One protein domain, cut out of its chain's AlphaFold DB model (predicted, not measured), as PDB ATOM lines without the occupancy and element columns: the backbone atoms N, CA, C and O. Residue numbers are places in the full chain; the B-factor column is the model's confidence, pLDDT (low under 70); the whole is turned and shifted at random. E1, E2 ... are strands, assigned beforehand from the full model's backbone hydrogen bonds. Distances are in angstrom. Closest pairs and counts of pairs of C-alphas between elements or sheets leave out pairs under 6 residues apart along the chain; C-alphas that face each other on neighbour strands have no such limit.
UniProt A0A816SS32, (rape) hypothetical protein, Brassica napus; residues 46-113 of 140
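AT A GLANCE: This is residues 46 to 113 of the 140 residues of the protein "(rape) hypothetical protein" of Brassica napus (UniProt A0A816SS32). Little of this domain is regular structure: it is a small ribbon of three antiparallel strands, E1, E2 and E3 side by side, with a long loop of residues 46 to 69 leading into E1. The printed part has 68 residues, of which 19 are in the named strands, with no named helix; the class is all strand. The whole is loose, with a radius of gyration of the C-alphas of 14.1 A and spans of 40 by 29 by 18 A.

HOW THE PARTS SIT: The sheet is a meander, each strand the antiparallel neighbour of the one before. E2, residues 85 to 91, is the inner strand. E1, residues 70 to 77, forms a hairpin with it at 160 degrees; N 72 and O 89 are 2.9 A apart, within hydrogen-bond range. E3, residues 104 to 107, forms a hairpin with E2 at 158 degrees; N 106 and O 86 are 3.0 A apart, also within range. Edge strands E1 and E3 are apart.

IN THESE COORDINATES: E1 spans 20.8 A from C-alpha 70 at (-37.128, 25.949, -14.202) and bends by 51 degrees at residue 73. E2 spans 19.8 A. E3 spans 9.8 A, ending with C-alpha 107 at (-56.548, 29.670, -17.161).

THE WHOLE: The C-alphas farthest apart, of Arg 95 and Asp 112, are 42.4 A apart. The link from E2 to E3 is long, 12 residues. The printed part has no cut. Residues 93 to 113 have pLDDT under 70.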
ATOM      1  N   ASP A  46     -39.206  41.266  -7.266       82.94
ATOM      2  CA  ASP A  46     -38.717  40.884  -5.931       82.94
ATOM      3  C   ASP A  46     -38.857  39.370  -5.743       82.94
ATOM      4  O   ASP A  46     -39.711  38.882  -4.999       82.94
ATOM      5  N   PHE A  47     -38.030  38.620  -6.479       84.31
ATOM      6  CA  PHE A  47     -38.117  37.165  -6.513       84.31
ATOM      7  C   PHE A  47     -37.939  36.544  -5.127       84.31
ATOM      8  O   PHE A  47     -36.911  36.700  -4.461       84.31
ATOM      9  N   LYS A  48     -38.933  35.758  -4.721       84.38
ATOM     10  CA  LYS A  48     -38.883  34.885  -3.556       84.38
ATOM     11  C   LYS A  48     -38.534  33.475  -4.004       84.38
ATOM     12  O   LYS A  48     -39.049  32.985  -5.003       84.38
ATOM     13  N   SER A  49     -37.661  32.809  -3.247       82.94
ATOM     14  CA  SER A  49     -37.349  31.402  -3.508       82.94
ATOM     15  C   SER A  49     -38.585  30.534  -3.278       82.94
ATOM     16  O   SER A  49     -39.318  30.712  -2.299       82.94
ATOM     17  N   ILE A  50     -38.752  29.527  -4.132       80.00
ATOM     18  CA  ILE A  50     -39.794  28.497  -4.044       80.00
ATOM     19  C   ILE A  50     -39.771  27.813  -2.662       80.00
ATOM     20  O   ILE A  50     -40.806  27.503  -2.080       80.00
ATOM     21  N   HIS A  51     -38.601  27.650  -2.046       79.19
ATOM     22  CA  HIS A  51     -38.505  27.040  -0.715       79.19
ATOM     23  C   HIS A  51     -38.975  27.956   0.427       79.19
ATOM     24  O   HIS A  51     -39.252  27.475   1.529       79.19
ATOM     25  N   ALA A  52     -39.052  29.265   0.183       82.31
ATOM     26  CA  ALA A  52     -39.512  30.239   1.165       82.31
ATOM     27  C   ALA A  52     -41.041  30.358   1.182       82.31
ATOM     28  O   ALA A  52     -41.599  30.609   2.246       82.31
ATOM     29  N   ILE A  53     -41.716  30.136   0.047       83.00
ATOM     30  CA  ILE A  53     -43.169  30.328  -0.099       83.00
ATOM     31  C   ILE A  53     -43.978  29.519   0.932       83.00
ATOM     32  O   ILE A  53     -44.774  30.129   1.642       83.00
ATOM     33  N   PRO A  54     -43.744  28.205   1.145       81.19
ATOM     34  CA  PRO A  54     -44.484  27.442   2.158       81.19
ATOM     35  C   PRO A  54     -44.256  27.916   3.602       81.19
ATOM     36  O   PRO A  54     -45.006  27.541   4.498       81.19
ATOM     37  N   ARG A  55     -43.195  28.697   3.839       81.31
ATOM     38  CA  ARG A  55     -42.813  29.227   5.156       81.31
ATOM     39  C   ARG A  55     -43.236  30.684   5.348       81.31
ATOM     40  O   ARG A  55     -43.000  31.235   6.421       81.31
ATOM     41  N   MET A  56     -43.815  31.316   4.328       82.75
ATOM     42  CA  MET A  56     -44.320  32.680   4.438       82.75
ATOM     43  C   MET A  56     -45.503  32.735   5.395       82.75
ATOM     44  O   MET A  56     -46.282  31.788   5.526       82.75
ATOM     45  N   HIS A  57     -45.656  33.877   6.055       86.62
ATOM     46  CA  HIS A  57     -46.810  34.095   6.900       86.62
ATOM     47  C   HIS A  57     -48.085  34.096   6.041       86.62
ATOM     48  O   HIS A  57     -48.112  34.629   4.933       86.62
ATOM     49  N   TRP A  58     -49.181  33.538   6.559       82.50
ATOM     50  CA  TRP A  58     -50.438  33.389   5.813       82.50
ATOM     51  C   TRP A  58     -51.011  34.711   5.276       82.50
ATOM     52  O   TRP A  58     -51.773  34.705   4.313       82.50
ATOM     53  N   ARG A  59     -50.675  35.851   5.900       79.06
ATOM     54  CA  ARG A  59     -51.051  37.183   5.393       79.06
ATOM     55  C   ARG A  59     -50.289  37.546   4.125       79.06
ATOM     56  O   ARG A  59     -50.885  38.149   3.244       79.06
ATOM     57  N   ASP A  60     -49.025  37.157   4.032       79.81
ATOM     58  CA  ASP A  60     -48.164  37.468   2.890       79.81
ATOM     59  C   ASP A  60     -48.553  36.617   1.677       79.81
ATOM     60  O   ASP A  60     -48.561  37.111   0.556       79.81
ATOM     61  N   LEU A  61     -49.022  35.385   1.914       78.00
ATOM     62  CA  LEU A  61     -49.581  34.500   0.882       78.00
ATOM     63  C   LEU A  61     -50.856  35.043   0.208       78.00
ATOM     64  O   LEU A  61     -51.278  34.505  -0.812       78.00
ATOM     65  N   LYS A  62     -51.492  36.083   0.766       80.06
ATOM     66  CA  LYS A  62     -52.650  36.750   0.140       80.06
ATOM     67  C   LYS A  62     -52.252  37.786  -0.910       80.06
ATOM     68  O   LYS A  62     -53.132  38.303  -1.595       80.06
ATOM     69  N   TYR A  63     -50.969  38.121  -1.008       77.69
ATOM     70  CA  TYR A  63     -50.447  39.093  -1.960       77.69
ATOM     71  C   TYR A  63     -49.753  38.393  -3.135       77.69
ATOM     72  O   TYR A  63     -49.338  37.243  -3.003       77.69
ATOM     73  N   PRO A  64     -49.616  39.065  -4.293       78.50
ATOM     74  CA  PRO A  64     -48.825  38.546  -5.403       78.50
ATOM     75  C   PRO A  64     -47.380  38.256  -4.981       78.50
ATOM     76  O   PRO A  64     -46.762  39.060  -4.283       78.50
ATOM     77  N   ILE A  65     -46.848  37.118  -5.426       81.31
ATOM     78  CA  ILE A  65     -45.482  36.669  -5.143       81.31
ATOM     79  C   ILE A  65     -44.737  36.557  -6.470       81.31
ATOM     80  O   ILE A  65     -45.142  35.788  -7.342       81.31
ATOM     81  N   ASP A  66     -43.626  37.277  -6.601       84.44
ATOM     82  CA  ASP A  66     -42.690  37.070  -7.702       84.44
ATOM     83  C   ASP A  66     -41.832  35.837  -7.383       84.44
ATOM     84  O   ASP A  66     -41.202  35.767  -6.330       84.44
ATOM     85  N   THR A  67     -41.774  34.854  -8.279       83.88
ATOM     86  CA  THR A  67     -40.893  33.682  -8.145       83.88
ATOM     87  C   THR A  67     -40.272  33.337  -9.493       83.88
ATOM     88  O   THR A  67     -40.835  33.640 -10.543       83.88
ATOM     89  N   MET A  68     -39.104  32.701  -9.468       82.69
ATOM     90  CA  MET A  68     -38.425  32.199 -10.659       82.69
ATOM     91  C   MET A  68     -38.019  30.744 -10.435       82.69
ATOM     92  O   MET A  68     -37.648  30.352  -9.332       82.69
ATOM     93  N   GLY A  69     -38.099  29.938 -11.490       81.00
ATOM     94  CA  GLY A  69     -37.693  28.542 -11.465       81.00
ATOM     95  C   GLY A  69     -37.687  27.939 -12.863       81.00
ATOM     96  O   GLY A  69     -38.182  28.532 -13.819       81.00
ATOM     97  N   VAL A  70     -37.120  26.744 -12.974       81.44
ATOM     98  CA  VAL A  70     -37.128  25.949 -14.202       81.44
ATOM     99  C   VAL A  70     -38.399  25.112 -14.224       81.44
ATOM    100  O   VAL A  70     -38.643  24.348 -13.288       81.44
ATOM    101  N   VAL A  71     -39.194  25.230 -15.290       83.12
ATOM    102  CA  VAL A  71     -40.320  24.318 -15.538       83.12
ATOM    103  C   VAL A  71     -39.754  22.924 -15.800       83.12
ATOM    104  O   VAL A  71     -38.911  22.756 -16.679       83.12
ATOM    105  N   PHE A  72     -40.188  21.930 -15.028       79.94
ATOM    106  CA  PHE A  72     -39.728  20.545 -15.180       79.94
ATOM    107  C   PHE A  72     -40.852  19.564 -15.531       79.94
ATOM    108  O   PHE A  72     -40.559  18.461 -15.983       79.94
ATOM    109  N   ASN A  73     -42.114  19.950 -15.327       82.19
ATOM    110  CA  ASN A  73     -43.284  19.198 -15.770       82.19
ATOM    111  C   ASN A  73     -44.439  20.155 -16.095       82.19
ATOM    112  O   ASN A  73     -44.535  21.234 -15.502       82.19
ATOM    113  N   THR A  74     -45.322  19.726 -16.995       83.50
ATOM    114  CA  THR A  74     -46.538  20.450 -17.380       83.50
ATOM    115  C   THR A  74     -47.686  19.458 -17.501       83.50
ATOM    116  O   THR A  74     -47.549  18.442 -18.181       83.50
ATOM    117  N   GLU A  75     -48.822  19.756 -16.878       84.81
ATOM    118  CA  GLU A  75     -50.033  18.939 -16.974       84.81
ATOM    119  C   GLU A  75     -51.189  19.771 -17.527       84.81
ATOM    120  O   GLU A  75     -51.445  20.883 -17.070       84.81
ATOM    121  N   ALA A  76     -51.887  19.232 -18.523       83.31
ATOM    122  CA  ALA A  76     -53.070  19.854 -19.103       83.31
ATOM    123  C   ALA A  76     -54.326  19.126 -18.614       83.31
ATOM    124  O   ALA A  76     -54.432  17.907 -18.741       83.31
ATOM    125  N   HIS A  77     -55.288  19.885 -18.096       84.12
ATOM    126  CA  HIS A  77     -56.605  19.394 -17.692       84.12
ATOM    127  C   HIS A  77     -57.653  20.143 -18.503       84.12
ATOM    128  O   HIS A  77     -58.185  21.161 -18.063       84.12
ATOM    129  N   LEU A  78     -57.884  19.673 -19.724       82.12
ATOM    130  CA  LEU A  78     -58.775  20.335 -20.678       82.12
ATOM    131  C   LEU A  78     -60.254  20.070 -20.370       82.12
ATOM    132  O   LEU A  78     -61.081  20.948 -20.571       82.12
ATOM    133  N   ASP A  79     -60.553  18.913 -19.777       84.31
ATOM    134  CA  ASP A  79     -61.922  18.459 -19.504       84.31
ATOM    135  C   ASP A  79     -62.356  18.691 -18.045       84.31
ATOM    136  O   ASP A  79     -63.302  18.075 -17.550       84.31
ATOM    137  N   ALA A  80     -61.636  19.534 -17.296       76.12
ATOM    138  CA  ALA A  80     -61.969  19.782 -15.898       76.12
ATOM    139  C   ALA A  80     -63.316  20.532 -15.784       76.12
ATOM    140  O   ALA A  80     -63.519  21.517 -16.493       76.12
ATOM    141  N   PRO A  81     -64.209  20.165 -14.838       76.88
ATOM    142  CA  PRO A  81     -65.491  20.856 -14.640       76.88
ATOM    143  C   PRO A  81     -65.359  22.356 -14.339       76.88
ATOM    144  O   PRO A  81     -66.289  23.124 -14.554       76.88
ATOM    145  N   SER A  82     -64.199  22.782 -13.834       78.94
ATOM    146  CA  SER A  82     -63.847  24.183 -13.578       78.94
ATOM    147  C   SER A  82     -63.365  24.950 -14.822       78.94
ATOM    148  O   SER A  82     -62.935  26.095 -14.695       78.94
ATOM    149  N   GLY A  83     -63.382  24.318 -15.998       79.38
ATOM    150  CA  GLY A  83     -62.821  24.828 -17.247       79.38
ATOM    151  C   GLY A  83     -61.389  24.340 -17.519       79.38
ATOM    152  O   GLY A  83     -60.711  23.856 -16.603       79.38
ATOM    153  N   PRO A  84     -60.920  24.478 -18.774       81.62
ATOM    154  CA  PRO A  84     -59.603  24.024 -19.192       81.62
ATOM    155  C   PRO A  84     -58.494  24.782 -18.453       81.62
ATOM    156  O   PRO A  84     -58.474  26.016 -18.395       81.62
ATOM    157  N   ARG A  85     -57.536  24.038 -17.898       80.94
ATOM    158  CA  ARG A  85     -56.415  24.581 -17.113       80.94
ATOM    159  C   ARG A  85     -55.106  23.883 -17.457       80.94
ATOM    160  O   ARG A  85     -55.094  22.696 -17.783       80.94
ATOM    161  N   MET A  86     -54.002  24.610 -17.316       81.31
ATOM    162  CA  MET A  86     -52.656  24.045 -17.390       81.31
ATOM    163  C   MET A  86     -51.902  24.305 -16.095       81.31
ATOM    164  O   MET A  86     -51.939  25.409 -15.549       81.31
ATOM    165  N   GLU A  87     -51.249  23.258 -15.609       81.81
ATOM    166  CA  GLU A  87     -50.437  23.239 -14.406       81.81
ATOM    167  C   GLU A  87     -48.968  23.204 -14.798       81.81
ATOM    168  O   GLU A  87     -48.518  22.272 -15.466       81.81
ATOM    169  N   PHE A  88     -48.207  24.203 -14.357       80.62
ATOM    170  CA  PHE A  88     -46.756  24.203 -14.506       80.62
ATOM    171  C   PHE A  88     -46.093  23.876 -13.179       80.62
ATOM    172  O   PHE A  88     -46.326  24.549 -12.169       80.62
ATOM    173  N   TYR A  89     -45.211  22.884 -13.204       79.75
ATOM    174  CA  TYR A  89     -44.375  22.532 -12.070       79.75
ATOM    175  C   TYR A  89     -42.995  23.151 -12.257       79.75
ATOM    176  O   TYR A  89     -42.257  22.808 -13.186       79.75
ATOM    177  N   ILE A  90     -42.651  24.075 -11.363       79.75
ATOM    178  CA  ILE A  90     -41.375  24.791 -11.366       79.75
ATOM    179  C   ILE A  90     -40.491  24.327 -10.208       79.75
ATOM    180  O   ILE A  90     -40.976  24.039  -9.114       79.75
ATOM    181  N   ARG A  91     -39.180  24.263 -10.447       77.06
ATOM    182  CA  ARG A  91     -38.165  23.978  -9.425       77.06
ATOM    183  C   ARG A  91     -37.113  25.077  -9.383       77.06
ATOM    184  O   ARG A  91     -36.733  25.617 -10.421       77.06
ATOM    185  N   ASP A  92     -36.631  25.375  -8.186       72.31
ATOM    186  CA  ASP A  92     -35.482  26.254  -7.981       72.31
ATOM    187  C   ASP A  92     -34.191  25.425  -8.107       72.31
ATOM    188  O   ASP A  92     -34.186  24.219  -7.846       72.31
ATOM    189  N   ASN A  93     -33.083  26.045  -8.511       67.50
ATOM    190  CA  ASN A  93     -31.810  25.357  -8.768       67.50
ATOM    191  C   ASN A  93     -31.079  24.935  -7.472       67.50
ATOM    192  O   ASN A  93     -29.992  24.364  -7.518       67.50
ATOM    193  N   ILE A  94     -31.650  25.243  -6.304       59.53
ATOM    194  CA  ILE A  94     -30.937  25.204  -5.024       59.53
ATOM    195  C   ILE A  94     -30.920  23.795  -4.396       59.53
ATOM    196  O   ILE A  94     -30.002  23.514  -3.624       59.53
ATOM    197  N   ARG A  95     -31.839  22.865  -4.724       52.75
ATOM    198  CA  ARG A  95     -31.812  21.476  -4.195       52.75
ATOM    199  C   ARG A  95     -32.398  20.451  -5.172       52.75
ATOM    200  O   ARG A  95     -33.537  20.584  -5.600       52.75
ATOM    201  N   LYS A  96     -31.650  19.375  -5.460       55.00
ATOM    202  CA  LYS A  96     -32.086  18.251  -6.321       55.00
ATOM    203  C   LYS A  96     -33.225  17.400  -5.717       55.00
ATOM    204  O   LYS A  96     -33.776  16.572  -6.432       55.00
ATOM    205  N   GLU A  97     -33.582  17.590  -4.439       53.81
ATOM    206  CA  GLU A  97     -34.330  16.586  -3.652       53.81
ATOM    207  C   GLU A  97     -35.423  17.151  -2.702       53.81
ATOM    208  O   GLU A  97     -35.784  16.489  -1.732       53.81
ATOM    209  N   THR A  98     -35.971  18.368  -2.871       52.00
ATOM    210  CA  THR A  98     -37.004  18.874  -1.917       52.00
ATOM    211  C   THR A  98     -37.975  19.923  -2.490       52.00
ATOM    212  O   THR A  98     -37.650  20.596  -3.464       52.00
ATOM    213  N   PRO A  99     -39.143  20.109  -1.842       50.03
ATOM    214  CA  PRO A  99     -40.478  19.804  -2.350       50.03
ATOM    215  C   PRO A  99     -40.995  20.779  -3.421       50.03
ATOM    216  O   PRO A  99     -40.671  21.965  -3.449       50.03
ATOM    217  N   ILE A 100     -41.869  20.226  -4.254       53.91
ATOM    218  CA  ILE A 100     -42.653  20.863  -5.311       53.91
ATOM    219  C   ILE A 100     -43.602  21.896  -4.680       53.91
ATOM    220  O   ILE A 100     -44.358  21.547  -3.774       53.91
ATOM    221  N   ILE A 101     -43.614  23.144  -5.160       52.16
ATOM    222  CA  ILE A 101     -44.812  23.981  -4.984       52.16
ATOM    223  C   ILE A 101     -45.850  23.470  -5.985       52.16
ATOM    224  O   ILE A 101     -45.508  23.342  -7.165       52.16
ATOM    225  N   PRO A 102     -47.086  23.161  -5.556       48.19
ATOM    226  CA  PRO A 102     -48.126  22.737  -6.477       48.19
ATOM    227  C   PRO A 102     -48.402  23.841  -7.502       48.19
ATOM    228  O   PRO A 102     -48.572  24.999  -7.133       48.19
ATOM    229  N   ALA A 103     -48.405  23.426  -8.768       53.41
ATOM    230  CA  ALA A 103     -49.023  24.041  -9.935       53.41
ATOM    231  C   ALA A 103     -49.215  25.568  -9.924       53.41
ATOM    232  O   ALA A 103     -50.110  26.108  -9.270       53.41
ATOM    233  N   ILE A 104     -48.474  26.265 -10.791       57.59
ATOM    234  CA  ILE A 104     -49.000  27.520 -11.339       57.59
ATOM    235  C   ILE A 104     -50.177  27.141 -12.239       57.59
ATOM    236  O   ILE A 104     -49.981  26.478 -13.258       57.59
ATOM    237  N   TRP A 105     -51.378  27.560 -11.848       54.16
ATOM    238  CA  TRP A 105     -52.592  27.420 -12.642       54.16
ATOM    239  C   TRP A 105     -52.674  28.565 -13.639       54.16
ATOM    240  O   TRP A 105     -52.804  29.725 -13.244       54.16
ATOM    241  N   VAL A 106     -52.627  28.247 -14.928       54.31
ATOM    242  CA  VAL A 106     -52.965  29.208 -15.979       54.31
ATOM    243  C   VAL A 106     -54.327  28.830 -16.542       54.31
ATOM    244  O   VAL A 106     -54.534  27.700 -16.991       54.31
ATOM    245  N   TRP A 107     -55.261  29.777 -16.484       46.34
ATOM    246  CA  TRP A 107     -56.548  29.670 -17.161       46.34
ATOM    247  C   TRP A 107     -56.338  29.988 -18.642       46.34
ATOM    248  O   TRP A 107     -55.775  31.035 -18.959       46.34
ATOM    249  N   ILE A 108     -56.707  29.061 -19.530       44.62
ATOM    250  CA  ILE A 108     -56.328  29.143 -20.953       44.62
ATOM    251  C   ILE A 108     -57.477  29.647 -21.834       44.62
ATOM    252  O   ILE A 108     -57.194  30.315 -22.825       44.62
ATOM    253  N   ALA A 109     -58.744  29.392 -21.488       40.34
ATOM    254  CA  ALA A 109     -59.896  29.883 -22.253       40.34
ATOM    255  C   ALA A 109     -61.229  29.734 -21.491       40.34
ATOM    256  O   ALA A 109     -61.358  28.865 -20.625       40.34
ATOM    257  N   SER A 110     -62.230  30.537 -21.877       45.62
ATOM    258  CA  SER A 110     -63.653  30.290 -21.587       45.62
ATOM    259  C   SER A 110     -64.210  29.299 -22.610       45.62
ATOM    260  O   SER A 110     -63.843  29.372 -23.781       45.62
ATOM    261  N   GLY A 111     -65.105  28.400 -22.193       41.31
ATOM    262  CA  GLY A 111     -65.637  27.303 -23.019       41.31
ATOM    263  C   GLY A 111     -66.412  27.706 -24.282       41.31
ATOM    264  O   GLY A 111     -66.751  26.830 -25.069       41.31
ATOM    265  N   ASP A 112     -66.652  28.998 -24.506       44.91
ATOM    266  CA  ASP A 112     -67.458  29.493 -25.629       44.91
ATOM    267  C   ASP A 112     -66.627  29.776 -26.901       44.91
ATOM    268  O   ASP A 112     -67.194  29.898 -27.982       44.91
ATOM    269  N   ASP A 113     -65.290  29.830 -26.801       46.09
ATOM    270  CA  ASP A 113     -64.378  30.173 -27.915       46.09
ATOM    271  C   ASP A 113     -63.707  28.950 -28.580       46.09
ATOM    272  O   ASP A 113     -62.832  29.091 -29.436       46.09
TER     273      ASP A 113